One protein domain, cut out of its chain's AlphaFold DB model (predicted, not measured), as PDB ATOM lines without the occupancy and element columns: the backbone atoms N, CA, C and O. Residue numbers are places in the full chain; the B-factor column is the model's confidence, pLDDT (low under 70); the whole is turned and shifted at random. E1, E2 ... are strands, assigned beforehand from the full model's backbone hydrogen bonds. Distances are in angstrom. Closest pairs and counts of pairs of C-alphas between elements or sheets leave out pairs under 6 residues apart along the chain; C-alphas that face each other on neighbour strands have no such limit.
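Overview. This is residues 262 to 347 and 354 to 398 of the 527 residues of the protein "Tail fiber domain-containing protein" of Cytophagia bacterium (UniProt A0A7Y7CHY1). One wide sheet of nine strands, laid side by side in the order in which they follow each other, makes a twisted, bowed wall with no named element over either face. The strands bow along their length, and links at both ends of the strands, among them residues 281 to 284 and residues 326 to 330, reach toward the same side of the wall. The printed part has 131 residues with no named helix and nine named strands, E1 to E9, in an all-antiparallel sheet of order E1 - E2 - E3 - E4 - E5 - E6 - E7 - E8 - E9. The class is all strand, though under half of the residues, 65 of 131, are in named elements. The whole is only just loose, close to compact, with a radius of gyration of the C-alphas of 17.1 A and spans of 46 by 39 by 22 A.

Along the chain. E1, residues 268 to 274, begins at C-alpha 268 (138.113, 128.575, 96.093) and is 17.5 A long. E2, residues 290 to 298, is 20.4 A long and bends by 57 degrees at residue 293. E3 is residues 304 to 311, 22.7 A, and E4 is residues 317 to 323, 18.6 A. E5, residues 333 to 340, is 21.8 A long and begins at C-alpha 333 (141.626, 145.875, 104.114). E6 is residues 356 to 364, 21.0 A, and E7 is residues 369 to 376, 23.0 A. E8 is residues 382 to 386, 12.4 A, and E9 is residues 391 to 394, 9.9 A, ending at C-alpha 394 (147.152, 144.863, 130.379).

Arrangement. E1 to E5 form one meander and E6 to E9 another, each strand the antiparallel neighbour of the one before. In the hairpin of E1 and E2, N 271 and O 294 are 2.9 A apart, within hydrogen-bond range. In the same range are N 295 and O 307 of E2 and E3, 2.8 A, N 308 and O 320 of E3 and E4, 2.8 A, and N 336 and O 321 of E4 and E5, 2.8 A. E5 and E6, at 172 degrees, are antiparallel neighbours, with N 337 and O 360 at 2.9 A. Further along are N 372 and O 361 of E6 and E7, 2.7 A, N 375 and O 383 of E7 and E8, 2.9 A, and N 384 and O 393 of E8 and E9, 2.9 A. The edge strands E1 and E9 are apart.

Size, cuts and confidence. The C-alphas farthest apart, those of Gly 284 and Asn 367, are 50.1 A from each other. Residues 348 to 353 are cut out between E5 and E6, and C-alphas 347 and 354 are 9.4 A apart across the cut. The link E1 to E2 is long, and in it residues 279 to 280 pair antiparallel with 286 to 287. Mean pLDDT of the printed part is 74.7; 46 residues are under 70, among them residues 275 to 288 and 322 to 333.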
ATOM      1  N   ASP A 262     131.486 122.291 101.304       49.47
ATOM      2  CA  ASP A 262     131.121 123.712 101.131       49.47
ATOM      3  C   ASP A 262     130.264 123.943  99.864       49.47
ATOM      4  O   ASP A 262     130.590 124.785  99.029       49.47
ATOM      5  N   ASN A 263     129.147 123.219  99.705       45.16
ATOM      6  CA  ASN A 263     128.218 123.402  98.566       45.16
ATOM      7  C   ASN A 263     127.564 124.803  98.482       45.16
ATOM      8  O   ASN A 263     126.899 125.094  97.493       45.16
ATOM      9  N   ASP A 264     127.783 125.677  99.468       44.97
ATOM     10  CA  ASP A 264     127.251 127.047  99.508       44.97
ATOM     11  C   ASP A 264     128.360 128.125  99.522       44.97
ATOM     12  O   ASP A 264     128.107 129.299  99.809       44.97
ATOM     13  N   GLY A 265     129.613 127.739  99.244       51.69
ATOM     14  CA  GLY A 265     130.778 128.617  99.328       51.69
ATOM     15  C   GLY A 265     131.274 129.159  97.973       51.69
ATOM     16  O   GLY A 265     131.287 128.429  96.987       51.69
ATOM     17  N   PRO A 266     131.748 130.417  97.911       53.44
ATOM     18  CA  PRO A 266     132.330 131.037  96.712       53.44
ATOM     19  C   PRO A 266     133.573 130.288  96.189       53.44
ATOM     20  O   PRO A 266     134.238 129.574  96.939       53.44
ATOM     21  N   GLU A 267     133.890 130.469  94.902       59.44
ATOM     22  CA  GLU A 267     134.984 129.804  94.176       59.44
ATOM     23  C   GLU A 267     136.329 129.876  94.931       59.44
ATOM     24  O   GLU A 267     136.917 130.949  95.115       59.44
ATOM     25  N   ARG A 268     136.842 128.715  95.363       68.38
ATOM     26  CA  ARG A 268     138.113 128.575  96.093       68.38
ATOM     27  C   ARG A 268     139.025 127.570  95.396       68.38
ATOM     28  O   ARG A 268     138.648 126.416  95.190       68.38
ATOM     29  N   ALA A 269     140.253 127.989  95.111       74.06
ATOM     30  CA  ALA A 269     141.361 127.101  94.793       74.06
ATOM     31  C   ALA A 269     142.096 126.747  96.091       74.06
ATOM     32  O   ALA A 269     142.560 127.632  96.818       74.06
ATOM     33  N   ARG A 270     142.206 125.450  96.392       77.50
ATOM     34  CA  ARG A 270     142.824 124.973  97.630       77.50
ATOM     35  C   ARG A 270     143.912 123.950  97.333       77.50
ATOM     36  O   ARG A 270     143.769 123.087  96.467       77.50
ATOM     37  N   ILE A 271     145.008 124.052  98.075       84.19
ATOM     38  CA  ILE A 271     145.985 122.979  98.222       84.19
ATOM     39  C   ILE A 271     145.933 122.543  99.675       84.19
ATOM     40  O   ILE A 271     146.197 123.354 100.558       84.19
ATOM     41  N   SER A 272     145.607 121.279  99.905       79.81
ATOM     42  CA  SER A 272     145.418 120.700 101.230       79.81
ATOM     43  C   SER A 272     146.336 119.508 101.429       79.81
ATOM     44  O   SER A 272     146.472 118.665 100.544       79.81
ATOM     45  N   MET A 273     146.929 119.408 102.614       81.44
ATOM     46  CA  MET A 273     147.622 118.216 103.084       81.44
ATOM     47  C   MET A 273     146.928 117.708 104.344       81.44
ATOM     48  O   MET A 273     146.841 118.427 105.342       81.44
ATOM     49  N   PHE A 274     146.449 116.470 104.313       77.19
ATOM     50  CA  PHE A 274     145.698 115.865 105.418       77.19
ATOM     51  C   PHE A 274     146.581 115.003 106.310       77.19
ATOM     52  O   PHE A 274     147.556 114.431 105.847       77.19
ATOM     53  N   GLY A 275     146.256 114.876 107.594       69.88
ATOM     54  CA  GLY A 275     146.949 113.929 108.472       69.88
ATOM     55  C   GLY A 275     146.683 112.463 108.096       69.88
ATOM     56  O   GLY A 275     145.734 112.155 107.387       69.88
ATOM     57  N   ASN A 276     147.493 111.541 108.627       66.06
ATOM     58  CA  ASN A 276     147.305 110.086 108.466       66.06
ATOM     59  C   ASN A 276     146.409 109.464 109.570       66.06
ATOM     60  O   ASN A 276     146.509 108.275 109.854       66.06
ATOM     61  N   GLY A 277     145.608 110.272 110.270       64.69
ATOM     62  CA  GLY A 277     144.810 109.847 111.426       64.69
ATOM     63  C   GLY A 277     143.366 110.323 111.321       64.69
ATOM     64  O   GLY A 277     143.105 111.325 110.664       64.69
ATOM     65  N   SER A 278     142.454 109.601 111.967       67.62
ATOM     66  CA  SER A 278     141.041 109.955 112.086       67.62
ATOM     67  C   SER A 278     140.774 110.635 113.430       67.62
ATOM     68  O   SER A 278     141.117 110.073 114.473       67.62
ATOM     69  N   GLU A 279     140.170 111.815 113.407       67.44
ATOM     70  CA  GLU A 279     139.629 112.501 114.582       67.44
ATOM     71  C   GLU A 279     138.109 112.253 114.652       67.44
ATOM     72  O   GLU A 279     137.460 112.067 113.621       67.44
ATOM     73  N   ASP A 280     137.563 112.162 115.868       64.06
ATOM     74  CA  ASP A 280     136.120 112.027 116.124       64.06
ATOM     75  C   ASP A 280     135.463 113.398 115.912       64.06
ATOM     76  O   ASP A 280     135.968 114.407 116.412       64.06
ATOM     77  N   ASP A 281     134.370 113.448 115.152       64.94
ATOM     78  CA  ASP A 281     133.617 114.685 114.910       64.94
ATOM     79  C   ASP A 281     132.686 115.066 116.077       64.94
ATOM     80  O   ASP A 281     132.015 116.097 116.030       64.94
ATOM     81  N   GLY A 282     132.638 114.248 117.134       61.19
ATOM     82  CA  GLY A 282     131.772 114.449 118.295       61.19
ATOM     83  C   GLY A 282     130.314 114.047 118.054       61.19
ATOM     84  O   GLY A 282     129.510 114.103 118.986       61.19
ATOM     85  N   ASN A 283     129.972 113.602 116.841       62.50
ATOM     86  CA  ASN A 283     128.652 113.119 116.436       62.50
ATOM     87  C   ASN A 283     128.681 111.634 116.007       62.50
ATOM     88  O   ASN A 283     127.737 111.130 115.396       62.50
ATOM     89  N   GLY A 284     129.760 110.918 116.352       63.38
ATOM     90  CA  GLY A 284     129.948 109.493 116.065       63.38
ATOM     91  C   GLY A 284     130.507 109.196 114.673       63.38
ATOM     92  O   GLY A 284     130.579 108.024 114.288       63.38
ATOM     93  N   GLY A 285     130.893 110.227 113.921       67.00
ATOM     94  CA  GLY A 285     131.650 110.119 112.684       67.00
ATOM     95  C   GLY A 285     133.150 110.289 112.918       67.00
ATOM     96  O   GLY A 285     133.624 110.639 113.996       67.00
ATOM     97  N   THR A 286     133.929 109.991 111.882       65.50
ATOM     98  CA  THR A 286     135.381 110.186 111.908       65.50
ATOM     99  C   THR A 286     135.809 110.939 110.666       65.50
ATOM    100  O   THR A 286     135.350 110.617 109.570       65.50
ATOM    101  N   TYR A 287     136.707 111.906 110.825       68.12
ATOM    102  CA  TYR A 287     137.242 112.699 109.721       68.12
ATOM    103  C   TYR A 287     138.766 112.747 109.779       68.12
ATOM    104  O   TYR A 287     139.380 112.602 110.836       68.12
ATOM    105  N   THR A 288     139.410 112.940 108.630       68.75
ATOM    106  CA  THR A 288     140.853 113.181 108.575       68.75
ATOM    107  C   THR A 288     141.100 114.687 108.589       68.75
ATOM    108  O   THR A 288     140.725 115.366 107.631       68.75
ATOM    109  N   PRO A 289     141.728 115.234 109.634       70.31
ATOM    110  CA  PRO A 289     141.928 116.667 109.780       70.31
ATOM    111  C   PRO A 289     142.959 117.173 108.769       70.31
ATOM    112  O   PRO A 289     144.023 116.577 108.551       70.31
ATOM    113  N   GLU A 290     142.659 118.320 108.174       75.81
ATOM    114  CA  GLU A 290     143.604 119.043 107.338       75.81
ATOM    115  C   GLU A 290     144.715 119.658 108.197       75.81
ATOM    116  O   GLU A 290     144.436 120.368 109.162       75.81
ATOM    117  N   ARG A 291     145.977 119.399 107.836       78.88
ATOM    118  CA  ARG A 291     147.176 119.860 108.557       78.88
ATOM    119  C   ARG A 291     147.828 121.072 107.922       78.88
ATOM    120  O   ARG A 291     148.337 121.928 108.630       78.88
ATOM    121  N   VAL A 292     147.839 121.145 106.600       85.44
ATOM    122  CA  VAL A 292     148.365 122.302 105.875       85.44
ATOM    123  C   VAL A 292     147.359 122.672 104.810       85.44
ATOM    124  O   VAL A 292     146.959 121.799 104.043       85.44
ATOM    125  N   SER A 293     146.978 123.944 104.732       82.94
ATOM    126  CA  SER A 293     146.284 124.455 103.556       82.94
ATOM    127  C   SER A 293     146.803 125.778 103.068       82.94
ATOM    128  O   SER A 293     147.114 126.665 103.851       82.94
ATOM    129  N   LEU A 294     146.821 125.904 101.748       86.44
ATOM    130  CA  LEU A 294     146.863 127.173 101.050       86.44
ATOM    131  C   LEU A 294     145.519 127.345 100.350       86.44
ATOM    132  O   LEU A 294     145.166 126.529  99.499       86.44
ATOM    133  N   THR A 295     144.777 128.385 100.709       81.62
ATOM    134  CA  THR A 295     143.506 128.721 100.064       81.62
ATOM    135  C   THR A 295     143.643 130.067  99.385       81.62
ATOM    136  O   THR A 295     144.083 131.030 100.007       81.62
ATOM    137  N   VAL A 296     143.241 130.134  98.123       81.62
ATOM    138  CA  VAL A 296     143.022 131.384  97.400       81.62
ATOM    139  C   VAL A 296     141.605 131.338  96.867       81.62
ATOM    140  O   VAL A 296     141.205 130.351  96.252       81.62
ATOM    141  N   GLY A 297     140.819 132.370  97.117       75.44
ATOM    142  CA  GLY A 297     139.435 132.374  96.672       75.44
ATOM    143  C   GLY A 297     138.804 133.739  96.780       75.44
ATOM    144  O   GLY A 297     139.445 134.707  97.191       75.44
ATOM    145  N   LYS A 298     137.536 133.787  96.398       69.69
ATOM    146  CA  LYS A 298     136.677 134.942  96.634       69.69
ATOM    147  C   LYS A 298     135.708 134.631  97.753       69.69
ATOM    148  O   LYS A 298     135.433 133.461  98.001       69.69
ATOM    149  N   ASP A 299     135.246 135.636  98.481       65.50
ATOM    150  CA  ASP A 299     134.144 135.475  99.428       65.50
ATOM    151  C   ASP A 299     132.776 135.717  98.748       65.50
ATOM    152  O   ASP A 299     132.692 135.904  97.534       65.50
ATOM    153  N   ALA A 300     131.686 135.689  99.522       65.94
ATOM    154  CA  ALA A 300     130.337 135.930  98.997       65.94
ATOM    155  C   ALA A 300     130.140 137.367  98.467       65.94
ATOM    156  O   ALA A 300     129.180 137.628  97.745       65.94
ATOM    157  N   ALA A 301     131.045 138.288  98.808       63.66
ATOM    158  CA  ALA A 301     131.099 139.657  98.314       63.66
ATOM    159  C   ALA A 301     132.086 139.824  97.135       63.66
ATOM    160  O   ALA A 301     132.361 140.950  96.734       63.66
ATOM    161  N   ASN A 302     132.590 138.726  96.547       68.12
ATOM    162  CA  ASN A 302     133.613 138.691  95.489       68.12
ATOM    163  C   ASN A 302     134.999 139.231  95.887       68.12
ATOM    164  O   ASN A 302     135.849 139.443  95.016       68.12
ATOM    165  N   SER A 303     135.254 139.402  97.181       66.75
ATOM    166  CA  SER A 303     136.528 139.884  97.709       66.75
ATOM    167  C   SER A 303     137.590 138.792  97.675       66.75
ATOM    168  O   SER A 303     137.368 137.692  98.183       66.75
ATOM    169  N   GLU A 304     138.754 139.082  97.092       74.50
ATOM    170  CA  GLU A 304     139.853 138.120  96.998       74.50
ATOM    171  C   GLU A 304     140.556 137.942  98.348       74.50
ATOM    172  O   GLU A 304     140.848 138.892  99.078       74.50
ATOM    173  N   PHE A 305     140.865 136.698  98.691       73.44
ATOM    174  CA  PHE A 305     141.633 136.389  99.886       73.44
ATOM    175  C   PHE A 305     142.635 135.271  99.635       73.44
ATOM    176  O   PHE A 305     142.455 134.409  98.771       73.44
ATOM    177  N   GLY A 306     143.687 135.285 100.450       80.44
ATOM    178  CA  GLY A 306     144.696 134.240 100.523       80.44
ATOM    179  C   GLY A 306     144.922 133.842 101.976       80.44
ATOM    180  O   GLY A 306     145.105 134.713 102.828       80.44
ATOM    181  N   THR A 307     144.909 132.545 102.274       79.25
ATOM    182  CA  THR A 307     145.207 132.023 103.613       79.25
ATOM    183  C   THR A 307     146.171 130.847 103.553       79.25
ATOM    184  O   THR A 307     146.058 129.973 102.696       79.25
ATOM    185  N   LEU A 308     147.121 130.826 104.485       87.00
ATOM    186  CA  LEU A 308     147.974 129.693 104.812       87.00
ATOM    187  C   LEU A 308     147.618 129.224 106.222       87.00
ATOM    188  O   LEU A 308     147.800 129.963 107.190       87.00
ATOM    189  N   ASN A 309     147.176 127.979 106.344       83.06
ATOM    190  CA  ASN A 309     146.928 127.330 107.623       83.06
ATOM    191  C   ASN A 309     147.933 126.204 107.839       83.06
ATOM    192  O   ASN A 309     148.145 125.381 106.951       83.06
ATOM    193  N   LEU A 310     148.497 126.138 109.042       84.38
ATOM    194  CA  LEU A 310     149.317 125.040 109.542       84.38
ATOM    195  C   LEU A 310     148.719 124.572 110.874       84.38
ATOM    196  O   LEU A 310     148.900 125.218 111.904       84.38
ATOM    197  N   SER A 311     147.985 123.466 110.871       75.88
ATOM    198  CA  SER A 311     147.302 122.912 112.041       75.88
ATOM    199  C   SER A 311     148.015 121.663 112.582       75.88
ATOM    200  O   SER A 311     148.639 120.891 111.845       75.88
ATOM    201  N   ASN A 312     147.918 121.450 113.894       69.94
ATOM    202  CA  ASN A 312     148.401 120.252 114.582       69.94
ATOM    203  C   ASN A 312     147.224 119.352 115.020       69.94
ATOM    204  O   ASN A 312     146.081 119.793 115.077       69.94
ATOM    205  N   SER A 313     147.501 118.096 115.382       60.38
ATOM    206  CA  SER A 313     146.547 117.075 115.857       60.38
ATOM    207  C   SER A 313     145.868 117.356 117.186       60.38
ATOM    208  O   SER A 313     144.891 116.709 117.521       60.38
ATOM    209  N   ALA A 314     146.367 118.321 117.951       59.22
ATOM    210  CA  ALA A 314     145.669 118.849 119.122       59.22
ATOM    211  C   ALA A 314     144.888 120.133 118.782       59.22
ATOM    212  O   ALA A 314     144.660 120.957 119.663       59.22
ATOM    213  N   GLY A 315     144.611 120.342 117.487       61.38
ATOM    214  CA  GLY A 315     143.876 121.432 116.845       61.38
ATOM    215  C   GLY A 315     144.303 122.876 117.138       61.38
ATOM    216  O   GLY A 315     143.681 123.812 116.646       61.38
ATOM    217  N   GLY A 316     145.408 123.084 117.854       67.81
ATOM    218  CA  GLY A 316     146.166 124.333 117.774       67.81
ATOM    219  C   GLY A 316     146.806 124.492 116.392       67.81
ATOM    220  O   GLY A 316     147.098 123.502 115.715       67.81
ATOM    221  N   GLY A 317     147.045 125.730 115.967       79.75
ATOM    222  CA  GLY A 317     147.577 125.996 114.633       79.75
ATOM    223  C   GLY A 317     148.155 127.392 114.463       79.75
ATOM    224  O   GLY A 317     147.908 128.289 115.267       79.75
ATOM    225  N   PHE A 318     148.941 127.550 113.409       84.19
ATOM    226  CA  PHE A 318     149.441 128.818 112.908       84.19
ATOM    227  C   PHE A 318     148.670 129.181 111.647       84.19
ATOM    228  O   PHE A 318     148.518 128.358 110.743       84.19
ATOM    229  N   GLU A 319     148.182 130.409 111.597       81.06
ATOM    230  CA  GLU A 319     147.423 130.928 110.472       81.06
ATOM    231  C   GLU A 319     148.017 132.255 110.023       81.06
ATOM    232  O   GLU A 319     148.317 133.127 110.840       81.06
ATOM    233  N   VAL A 320     148.174 132.400 108.713       81.25
ATOM    234  CA  VAL A 320     148.532 133.655 108.055       81.25
ATOM    235  C   VAL A 320     147.492 133.904 106.988       81.25
ATOM    236  O   VAL A 320     147.250 133.035 106.151       81.25
ATOM    237  N   GLY A 321     146.885 135.082 106.994       75.81
ATOM    238  CA  GLY A 321     145.858 135.418 106.023       75.81
ATOM    239  C   GLY A 321     145.886 136.880 105.625       75.81
ATOM    240  O   GLY A 321     146.180 137.763 106.425       75.81
ATOM    241  N   SER A 322     145.531 137.138 104.373       66.38
ATOM    242  CA  SER A 322     145.181 138.466 103.880       66.38
ATOM    243  C   SER A 322     143.778 138.401 103.290       66.38
ATOM    244  O   SER A 322     143.531 137.610 102.374       66.38
ATOM    245  N   ARG A 323     142.863 139.217 103.813       65.00
ATOM    246  CA  ARG A 323     141.529 139.443 103.251       65.00
ATOM    247  C   ARG A 323     141.499 140.826 102.604       65.00
ATOM    248  O   ARG A 323     141.680 141.832 103.291       65.00
ATOM    249  N   VAL A 324     141.252 140.880 101.296       52.03
ATOM    250  CA  VAL A 324     140.991 142.135 100.577       52.03
ATOM    251  C   VAL A 324     139.505 142.428 100.724       52.03
ATOM    252  O   VAL A 324     138.737 142.164  99.814       52.03
ATOM    253  N   TRP A 325     139.072 142.850 101.910       51.91
ATOM    254  CA  TRP A 325     137.654 143.070 102.159       51.91
ATOM    255  C   TRP A 325     137.152 144.310 101.375       51.91
ATOM    256  O   TRP A 325     137.556 145.427 101.681       51.91
ATOM    257  N   GLU A 326     136.195 144.141 100.448       46.88
ATOM    258  CA  GLU A 326     135.145 145.139 100.161       46.88
ATOM    259  C   GLU A 326     133.809 144.677 100.797       46.88
ATOM    260  O   GLU A 326     133.263 143.630 100.454       46.88
ATOM    261  N   ASN A 327     133.300 145.460 101.767       42.19
ATOM    262  CA  ASN A 327     131.984 145.354 102.430       42.19
ATOM    263  C   ASN A 327     131.744 144.411 103.651       42.19
ATOM    264  O   ASN A 327     130.830 143.585 103.641       42.19
ATOM    265  N   ASP A 328     132.528 144.516 104.730       45.97
ATOM    266  CA  ASP A 328     132.029 144.352 106.088       45.97
ATOM    267  C   ASP A 328     131.524 145.751 106.400       45.97
ATOM    268  O   ASP A 328     132.054 146.736 105.883       45.97
ATOM    269  N   ASN A 329     130.494 145.899 107.222       47.62
ATOM    270  CA  ASN A 329     129.937 147.215 107.555       47.62
ATOM    271  C   ASN A 329     130.941 148.163 108.286       47.62
ATOM    272  O   ASN A 329     130.509 149.098 108.956       47.62
ATOM    273  N   GLN A 330     132.259 147.915 108.199       51.16
ATOM    274  CA  GLN A 330     133.378 148.719 108.689       51.16
ATOM    275  C   GLN A 330     134.571 148.864 107.699       51.16
ATOM    276  O   GLN A 330     135.589 149.427 108.092       51.16
ATOM    277  N   GLY A 331     134.459 148.424 106.437       47.75
ATOM    278  CA  GLY A 331     135.121 149.045 105.275       47.75
ATOM    279  C   GLY A 331     136.655 149.071 105.183       47.75
ATOM    280  O   GLY A 331     137.164 150.043 104.632       47.75
ATOM    281  N   GLY A 332     137.394 148.060 105.660       56.47
ATOM    282  CA  GLY A 332     138.864 148.104 105.608       56.47
ATOM    283  C   GLY A 332     139.592 146.828 105.179       56.47
ATOM    284  O   GLY A 332     139.180 145.724 105.534       56.47
ATOM    285  N   LEU A 333     140.715 146.980 104.460       64.38
ATOM    286  CA  LEU A 333     141.626 145.875 104.114       64.38
ATOM    287  C   LEU A 333     142.213 145.277 105.397       64.38
ATOM    288  O   LEU A 333     142.685 146.030 106.245       64.38
ATOM    289  N   ARG A 334     142.220 143.941 105.538       71.50
ATOM    290  CA  ARG A 334     142.721 143.266 106.751       71.50
ATOM    291  C   ARG A 334     143.749 142.191 106.416       71.50
ATOM    292  O   ARG A 334     143.464 141.241 105.687       71.50
ATOM    293  N   SER A 335     144.935 142.280 107.011       78.69
ATOM    294  CA  SER A 335     145.889 141.164 107.048       78.69
ATOM    295  C   SER A 335     146.126 140.728 108.483       78.69
ATOM    296  O   SER A 335     146.124 141.549 109.396       78.69
ATOM    297  N   PHE A 336     146.289 139.428 108.704       83.19
ATOM    298  CA  PHE A 336     146.469 138.892 110.042       83.19
ATOM    299  C   PHE A 336     147.454 137.726 110.080       83.19
ATOM    300  O   PHE A 336     147.676 137.004 109.108       83.19
ATOM    301  N   THR A 337     148.058 137.542 111.247       87.88
ATOM    302  CA  THR A 337     148.859 136.371 111.601       87.88
ATOM    303  C   THR A 337     148.473 135.952 113.007       87.88
ATOM    304  O   THR A 337     148.482 136.781 113.918       87.88
ATOM    305  N   ALA A 338     148.123 134.683 113.196       86.62
ATOM    306  CA  ALA A 338     147.607 134.196 114.464       86.62
ATOM    307  C   ALA A 338     148.172 132.829 114.868       86.62
ATOM    308  O   ALA A 338     148.435 131.953 114.043       86.62
ATOM    309  N   LEU A 339     148.303 132.644 116.182       87.56
ATOM    310  CA  LEU A 339     148.509 131.363 116.846       87.56
ATOM    311  C   LEU A 339     147.224 130.992 117.591       87.56
ATOM    312  O   LEU A 339     146.795 131.695 118.511       87.56
ATOM    313  N   LYS A 340     146.615 129.879 117.195       83.00
ATOM    314  CA  LYS A 340     145.378 129.344 117.772       83.00
ATOM    315  C   LYS A 340     145.664 128.477 118.993       83.00
ATOM    316  O   LYS A 340     146.611 127.686 119.002       83.00
ATOM    317  N   GLY A 341     144.812 128.608 120.007       78.81
ATOM    318  CA  GLY A 341     144.815 127.738 121.176       78.81
ATOM    319  C   GLY A 341     144.406 126.306 120.838       78.81
ATOM    320  O   GLY A 341     143.830 126.027 119.793       78.81
ATOM    321  N   THR A 342     144.707 125.379 121.741       76.94
ATOM    322  CA  THR A 342     144.381 123.953 121.583       76.94
ATOM    323  C   THR A 342     143.072 123.561 122.259       76.94
ATOM    324  O   THR A 342     142.640 122.427 122.092       76.94
ATOM    325  N   GLN A 343     142.459 124.454 123.032       76.62
ATOM    326  CA  GLN A 343     141.257 124.174 123.810       76.62
ATOM    327  C   GLN A 343     140.034 124.791 123.138       76.62
ATOM    328  O   GLN A 343     140.064 125.971 122.783       76.62
ATOM    329  N   ASP A 344     138.981 123.994 123.007       77.69
ATOM    330  CA  ASP A 344     137.682 124.460 122.545       77.69
ATOM    331  C   ASP A 344     137.002 125.259 123.661       77.69
ATOM    332  O   ASP A 344     136.979 124.857 124.830       77.69
ATOM    333  N   VAL A 345     136.503 126.432 123.295       76.31
ATOM    334  CA  VAL A 345     135.793 127.368 124.161       76.31
ATOM    335  C   VAL A 345     134.371 127.487 123.637       76.31
ATOM    336  O   VAL A 345     134.166 127.603 122.432       76.31
ATOM    337  N   ASP A 346     133.398 127.437 124.539       78.75
ATOM    338  CA  ASP A 346     131.984 127.652 124.224       78.75
ATOM    339  C   ASP A 346     131.781 129.079 123.684       78.75
ATOM    340  O   ASP A 346     132.237 130.053 124.295       78.75
ATOM    341  N   ASP A 347     131.130 129.207 122.527       76.38
ATOM    342  CA  ASP A 347     130.782 130.508 121.940       76.38
ATOM    343  C   ASP A 347     129.551 131.158 122.591       76.38
ATOM    344  O   ASP A 347     129.205 132.298 122.269       76.38
ATOM    345  N   ARG A 354     138.115 127.712 118.842       76.00
ATOM    346  CA  ARG A 354     139.455 127.866 119.413       76.00
ATOM    347  C   ARG A 354     139.884 129.329 119.395       76.00
ATOM    348  O   ARG A 354     139.971 129.905 118.306       76.00
ATOM    349  N   PRO A 355     140.210 129.934 120.549       78.44
ATOM    350  CA  PRO A 355     140.587 131.339 120.603       78.44
ATOM    351  C   PRO A 355     141.985 131.574 120.019       78.44
ATOM    352  O   PRO A 355     142.859 130.701 120.047       78.44
ATOM    353  N   TRP A 356     142.224 132.792 119.534       85.06
ATOM    354  CA  TRP A 356     143.562 133.265 119.183       85.06
ATOM    355  C   TRP A 356     144.344 133.611 120.454       85.06
ATOM    356  O   TRP A 356     143.982 134.535 121.184       85.06
ATOM    357  N   LEU A 357     145.425 132.870 120.714       87.25
ATOM    358  CA  LEU A 357     146.332 133.137 121.836       87.25
ATOM    359  C   LEU A 357     147.267 134.298 121.524       87.25
ATOM    360  O   LEU A 357     147.564 135.106 122.395       87.25
ATOM    361  N   VAL A 358     147.735 134.382 120.283       90.19
ATOM    362  CA  VAL A 358     148.476 135.538 119.780       90.19
ATOM    363  C   VAL A 358     147.878 135.893 118.437       90.19
ATOM    364  O   VAL A 358     147.771 135.015 117.582       90.19
ATOM    365  N   SER A 359     147.499 137.147 118.238       89.19
ATOM    366  CA  SER A 359     147.109 137.646 116.925       89.19
ATOM    367  C   SER A 359     147.719 139.008 116.669       89.19
ATOM    368  O   SER A 359     147.699 139.893 117.524       89.19
ATOM    369  N   GLN A 360     148.259 139.165 115.471       90.19
ATOM    370  CA  GLN A 360     148.553 140.456 114.885       90.19
ATOM    371  C   GLN A 360     147.548 140.689 113.768       90.19
ATOM    372  O   GLN A 360     147.350 139.807 112.933       90.19
ATOM    373  N   GLU A 361     146.945 141.867 113.750       86.50
ATOM    374  CA  GLU A 361     146.024 142.284 112.701       86.50
ATOM    375  C   GLU A 361     146.398 143.680 112.227       86.50
ATOM    376  O   GLU A 361     146.628 144.566 113.043       86.50
ATOM    377  N   ILE A 362     146.469 143.871 110.920       85.81
ATOM    378  CA  ILE A 362     146.709 145.152 110.268       85.81
ATOM    379  C   ILE A 362     145.442 145.500 109.504       85.81
ATOM    380  O   ILE A 362     144.985 144.690 108.696       85.81
ATOM    381  N   GLN A 363     144.900 146.685 109.769       80.94
ATOM    382  CA  GLN A 363     143.691 147.200 109.147       80.94
ATOM    383  C   GLN A 363     143.969 148.551 108.478       80.94
ATOM    384  O   GLN A 363     144.637 149.395 109.069       80.94
ATOM    385  N   ASP A 364     143.429 148.756 107.279       76.38
ATOM    386  CA  ASP A 364     143.359 150.064 106.613       76.38
ATOM    387  C   ASP A 364     141.899 150.520 106.572       76.38
ATOM    388  O   ASP A 364     141.078 149.850 105.953       76.38
ATOM    389  N   ASP A 365     141.558 151.613 107.255       71.62
ATOM    390  CA  ASP A 365     140.193 152.168 107.307       71.62
ATOM    391  C   ASP A 365     139.930 153.260 106.249       71.62
ATOM    392  O   ASP A 365     138.918 153.966 106.308       71.62
ATOM    393  N   GLY A 366     140.853 153.438 105.299       71.12
ATOM    394  CA  GLY A 366     140.811 154.497 104.292       71.12
ATOM    395  C   GLY A 366     141.326 155.857 104.782       71.12
ATOM    396  O   GLY A 366     141.544 156.747 103.957       71.12
ATOM    397  N   ASN A 367     141.566 156.026 106.088       68.75
ATOM    398  CA  ASN A 367     142.234 157.192 106.679       68.75
ATOM    399  C   ASN A 367     143.668 156.873 107.140       68.75
ATOM    400  O   ASN A 367     144.452 157.796 107.383       68.75
ATOM    401  N   GLY A 368     144.023 155.592 107.239       73.31
ATOM    402  CA  GLY A 368     145.379 155.124 107.474       73.31
ATOM    403  C   GLY A 368     145.437 153.654 107.879       73.31
ATOM    404  O   GLY A 368     144.451 153.046 108.286       73.31
ATOM    405  N   GLU A 369     146.640 153.093 107.806       81.69
ATOM    406  CA  GLU A 369     146.915 151.724 108.229       81.69
ATOM    407  C   GLU A 369     147.278 151.689 109.722       81.69
ATOM    408  O   GLU A 369     148.179 152.406 110.174       81.69
ATOM    409  N   TYR A 370     146.609 150.836 110.497       84.81
ATOM    410  CA  TYR A 370     146.933 150.589 111.899       84.81
ATOM    411  C   TYR A 370     147.013 149.097 112.223       84.81
ATOM    412  O   TYR A 370     146.251 148.271 111.729       84.81
ATOM    413  N   GLY A 371     147.950 148.752 113.108       86.81
ATOM    414  CA  GLY A 371     148.174 147.383 113.564       86.81
ATOM    415  C   GLY A 371     147.728 147.166 115.006       86.81
ATOM    416  O   GLY A 371     148.065 147.952 115.886       86.81
ATOM    417  N   THR A 372     147.023 146.076 115.282       88.25
ATOM    418  CA  THR A 372     146.773 145.586 116.640       88.25
ATOM    419  C   THR A 372     147.614 144.345 116.925       88.25
ATOM    420  O   THR A 372     147.896 143.547 116.028       88.25
ATOM    421  N   LEU A 373     148.036 144.189 118.180       92.00
ATOM    422  CA  LEU A 373     148.677 142.971 118.675       92.00
ATOM    423  C   LEU A 373     147.968 142.544 119.952       92.00
ATOM    424  O   LEU A 373     147.972 143.282 120.937       92.00
ATOM    425  N   ASN A 374     147.403 141.345 119.942       91.31
ATOM    426  CA  ASN A 374     146.708 140.768 121.081       91.31
ATOM    427  C   ASN A 374     147.433 139.505 121.535       91.31
ATOM    428  O   ASN A 374     147.748 138.629 120.728       91.31
ATOM    429  N   VAL A 375     147.679 139.409 122.838       91.62
ATOM    430  CA  VAL A 375     148.199 138.212 123.502       91.62
ATOM    431  C   VAL A 375     147.201 137.819 124.579       91.62
ATOM    432  O   VAL A 375     147.091 138.504 125.593       91.62
ATOM    433  N   ASN A 376     146.479 136.725 124.360       88.38
ATOM    434  CA  ASN A 376     145.407 136.238 125.219       88.38
ATOM    435  C   ASN A 376     145.792 134.919 125.895       88.38
ATOM    436  O   ASN A 376     146.266 133.975 125.263       88.38
ATOM    437  N   GLY A 377     145.527 134.836 127.193       79.75
ATOM    438  CA  GLY A 377     145.479 133.596 127.955       79.75
ATOM    439  C   GLY A 377     144.047 133.071 128.049       79.75
ATOM    440  O   GLY A 377     143.085 133.835 128.059       79.75
ATOM    441  N   THR A 378     143.901 131.755 128.197       69.75
ATOM    442  CA  THR A 378     142.600 131.064 128.254       69.75
ATOM    443  C   THR A 378     141.720 131.456 129.449       69.75
ATOM    444  O   THR A 378     140.516 131.240 129.412       69.75
ATOM    445  N   ASN A 379     142.286 132.095 130.480       73.88
ATOM    446  CA  ASN A 379     141.567 132.557 131.675       73.88
ATOM    447  C   ASN A 379     141.240 134.065 131.648       73.88
ATOM    448  O   ASN A 379     141.140 134.694 132.700       73.88
ATOM    449  N   GLY A 380     141.161 134.680 130.463       73.38
ATOM    450  CA  GLY A 380     140.844 136.108 130.315       73.38
ATOM    451  C   GLY A 380     141.989 137.064 130.668       73.38
ATOM    452  O   GLY A 380     141.781 138.269 130.762       73.38
ATOM    453  N   SER A 381     143.205 136.546 130.867       84.88
ATOM    454  CA  SER A 381     144.404 137.386 130.958       84.88
ATOM    455  C   SER A 381     144.797 137.868 129.567       84.88
ATOM    456  O   SER A 381     144.837 137.052 128.652       84.88
ATOM    457  N   SER A 382     145.112 139.149 129.395       89.69
ATOM    458  CA  SER A 382     145.446 139.693 128.079       89.69
ATOM    459  C   SER A 382     146.418 140.868 128.119       89.69
ATOM    460  O   SER A 382     146.514 141.607 129.107       89.69
ATOM    461  N   ILE A 383     147.155 141.017 127.018       92.69
ATOM    462  CA  ILE A 383     147.929 142.206 126.666       92.69
ATOM    463  C   ILE A 383     147.513 142.607 125.254       92.69
ATOM    464  O   ILE A 383     147.750 141.850 124.314       92.69
ATOM    465  N   ASN A 384     146.932 143.797 125.115       91.44
ATOM    466  CA  ASN A 384     146.416 144.299 123.846       91.44
ATOM    467  C   ASN A 384     147.080 145.635 123.509       91.44
ATOM    468  O   ASN A 384     146.967 146.590 124.280       91.44
ATOM    469  N   LEU A 385     147.743 145.706 122.357       92.31
ATOM    470  CA  LEU A 385     148.172 146.950 121.722       92.31
ATOM    471  C   LEU A 385     147.152 147.336 120.655       92.31
ATOM    472  O   LEU A 385     146.902 146.561 119.730       92.31
ATOM    473  N   ILE A 386     146.591 148.536 120.772       85.06
ATOM    474  CA  ILE A 386     145.563 149.042 119.860       85.06
ATOM    475  C   ILE A 386     146.198 150.104 118.966       85.06
ATOM    476  O   ILE A 386     146.397 151.234 119.401       85.06
ATOM    477  N   GLY A 387     146.516 149.757 117.716       80.12
ATOM    478  CA  GLY A 387     147.223 150.656 116.796       80.12
ATOM    479  C   GLY A 387     146.527 151.988 116.546       80.12
ATOM    480  O   GLY A 387     147.203 153.008 116.489       80.12
ATOM    481  N   GLY A 388     145.191 151.996 116.463       76.69
ATOM    482  CA  GLY A 388     144.424 153.216 116.199       76.69
ATOM    483  C   GLY A 388     144.562 154.284 117.293       76.69
ATOM    484  O   GLY A 388     144.647 155.468 116.987       76.69
ATOM    485  N   SER A 389     144.635 153.889 118.570       77.62
ATOM    486  CA  SER A 389     144.805 154.828 119.692       77.62
ATOM    487  C   SER A 389     146.232 154.882 120.248       77.62
ATOM    488  O   SER A 389     146.598 155.840 120.932       77.62
ATOM    489  N   GLY A 390     147.052 153.871 119.951       81.19
ATOM    490  CA  GLY A 390     148.361 153.652 120.564       81.19
ATOM    491  C   GLY A 390     148.289 153.147 122.009       81.19
ATOM    492  O   GLY A 390     149.310 153.145 122.700       81.19
ATOM    493  N   ASP A 391     147.106 152.745 122.483       86.81
ATOM    494  CA  ASP A 391     146.919 152.279 123.855       86.81
ATOM    495  C   ASP A 391     147.474 150.866 124.058       86.81
ATOM    496  O   ASP A 391     147.405 150.006 123.175       86.81
ATOM    497  N   ILE A 392     147.974 150.617 125.271       91.38
ATOM    498  CA  ILE A 392     148.381 149.293 125.742       91.38
ATOM    499  C   ILE A 392     147.511 148.930 126.940       91.38
ATOM    500  O   ILE A 392     147.636 149.525 128.010       91.38
ATOM    501  N   ASN A 393     146.654 147.926 126.769       91.56
ATOM    502  CA  ASN A 393     145.803 147.395 127.828       91.56
ATOM    503  C   ASN A 393     146.405 146.100 128.370       91.56
ATOM    504  O   ASN A 393     146.683 145.176 127.610       91.56
ATOM    505  N   ILE A 394     146.598 146.030 129.686       91.50
ATOM    506  CA  ILE A 394     147.152 144.863 130.379       91.50
ATOM    507  C   ILE A 394     146.156 144.463 131.464       91.50
ATOM    508  O   ILE A 394     145.803 145.284 132.307       91.50
ATOM    509  N   SER A 395     145.711 143.206 131.464       90.94
ATOM    510  CA  SER A 395     144.755 142.701 132.464       90.94
ATOM    511  C   SER A 395     145.354 142.572 133.875       90.94
ATOM    512  O   SER A 395     144.625 142.414 134.850       90.94
ATOM    513  N   GLY A 396     146.687 142.568 133.980       89.12
ATOM    514  CA  GLY A 396     147.452 142.450 135.223       89.12
ATOM    515  C   GLY A 396     148.196 143.728 135.626       89.12
ATOM    516  O   GLY A 396     147.879 144.831 135.196       89.12
ATOM    517  N   VAL A 397     149.221 143.569 136.469       87.62
ATOM    518  CA  VAL A 397     150.049 144.673 136.985       87.62
ATOM    519  C   VAL A 397     151.407 144.706 136.283       87.62
ATOM    520  O   VAL A 397     152.026 143.666 136.062       87.62
ATOM    521  N   VAL A 398     151.909 145.909 135.993       89.50
ATOM    522  CA  VAL A 398     153.269 146.120 135.478       89.50
ATOM    523  C   VAL A 398     154.256 146.209 136.645       89.50
ATOM    524  O   VAL A 398     154.312 147.214 137.350       89.50
TER     525      VAL A 398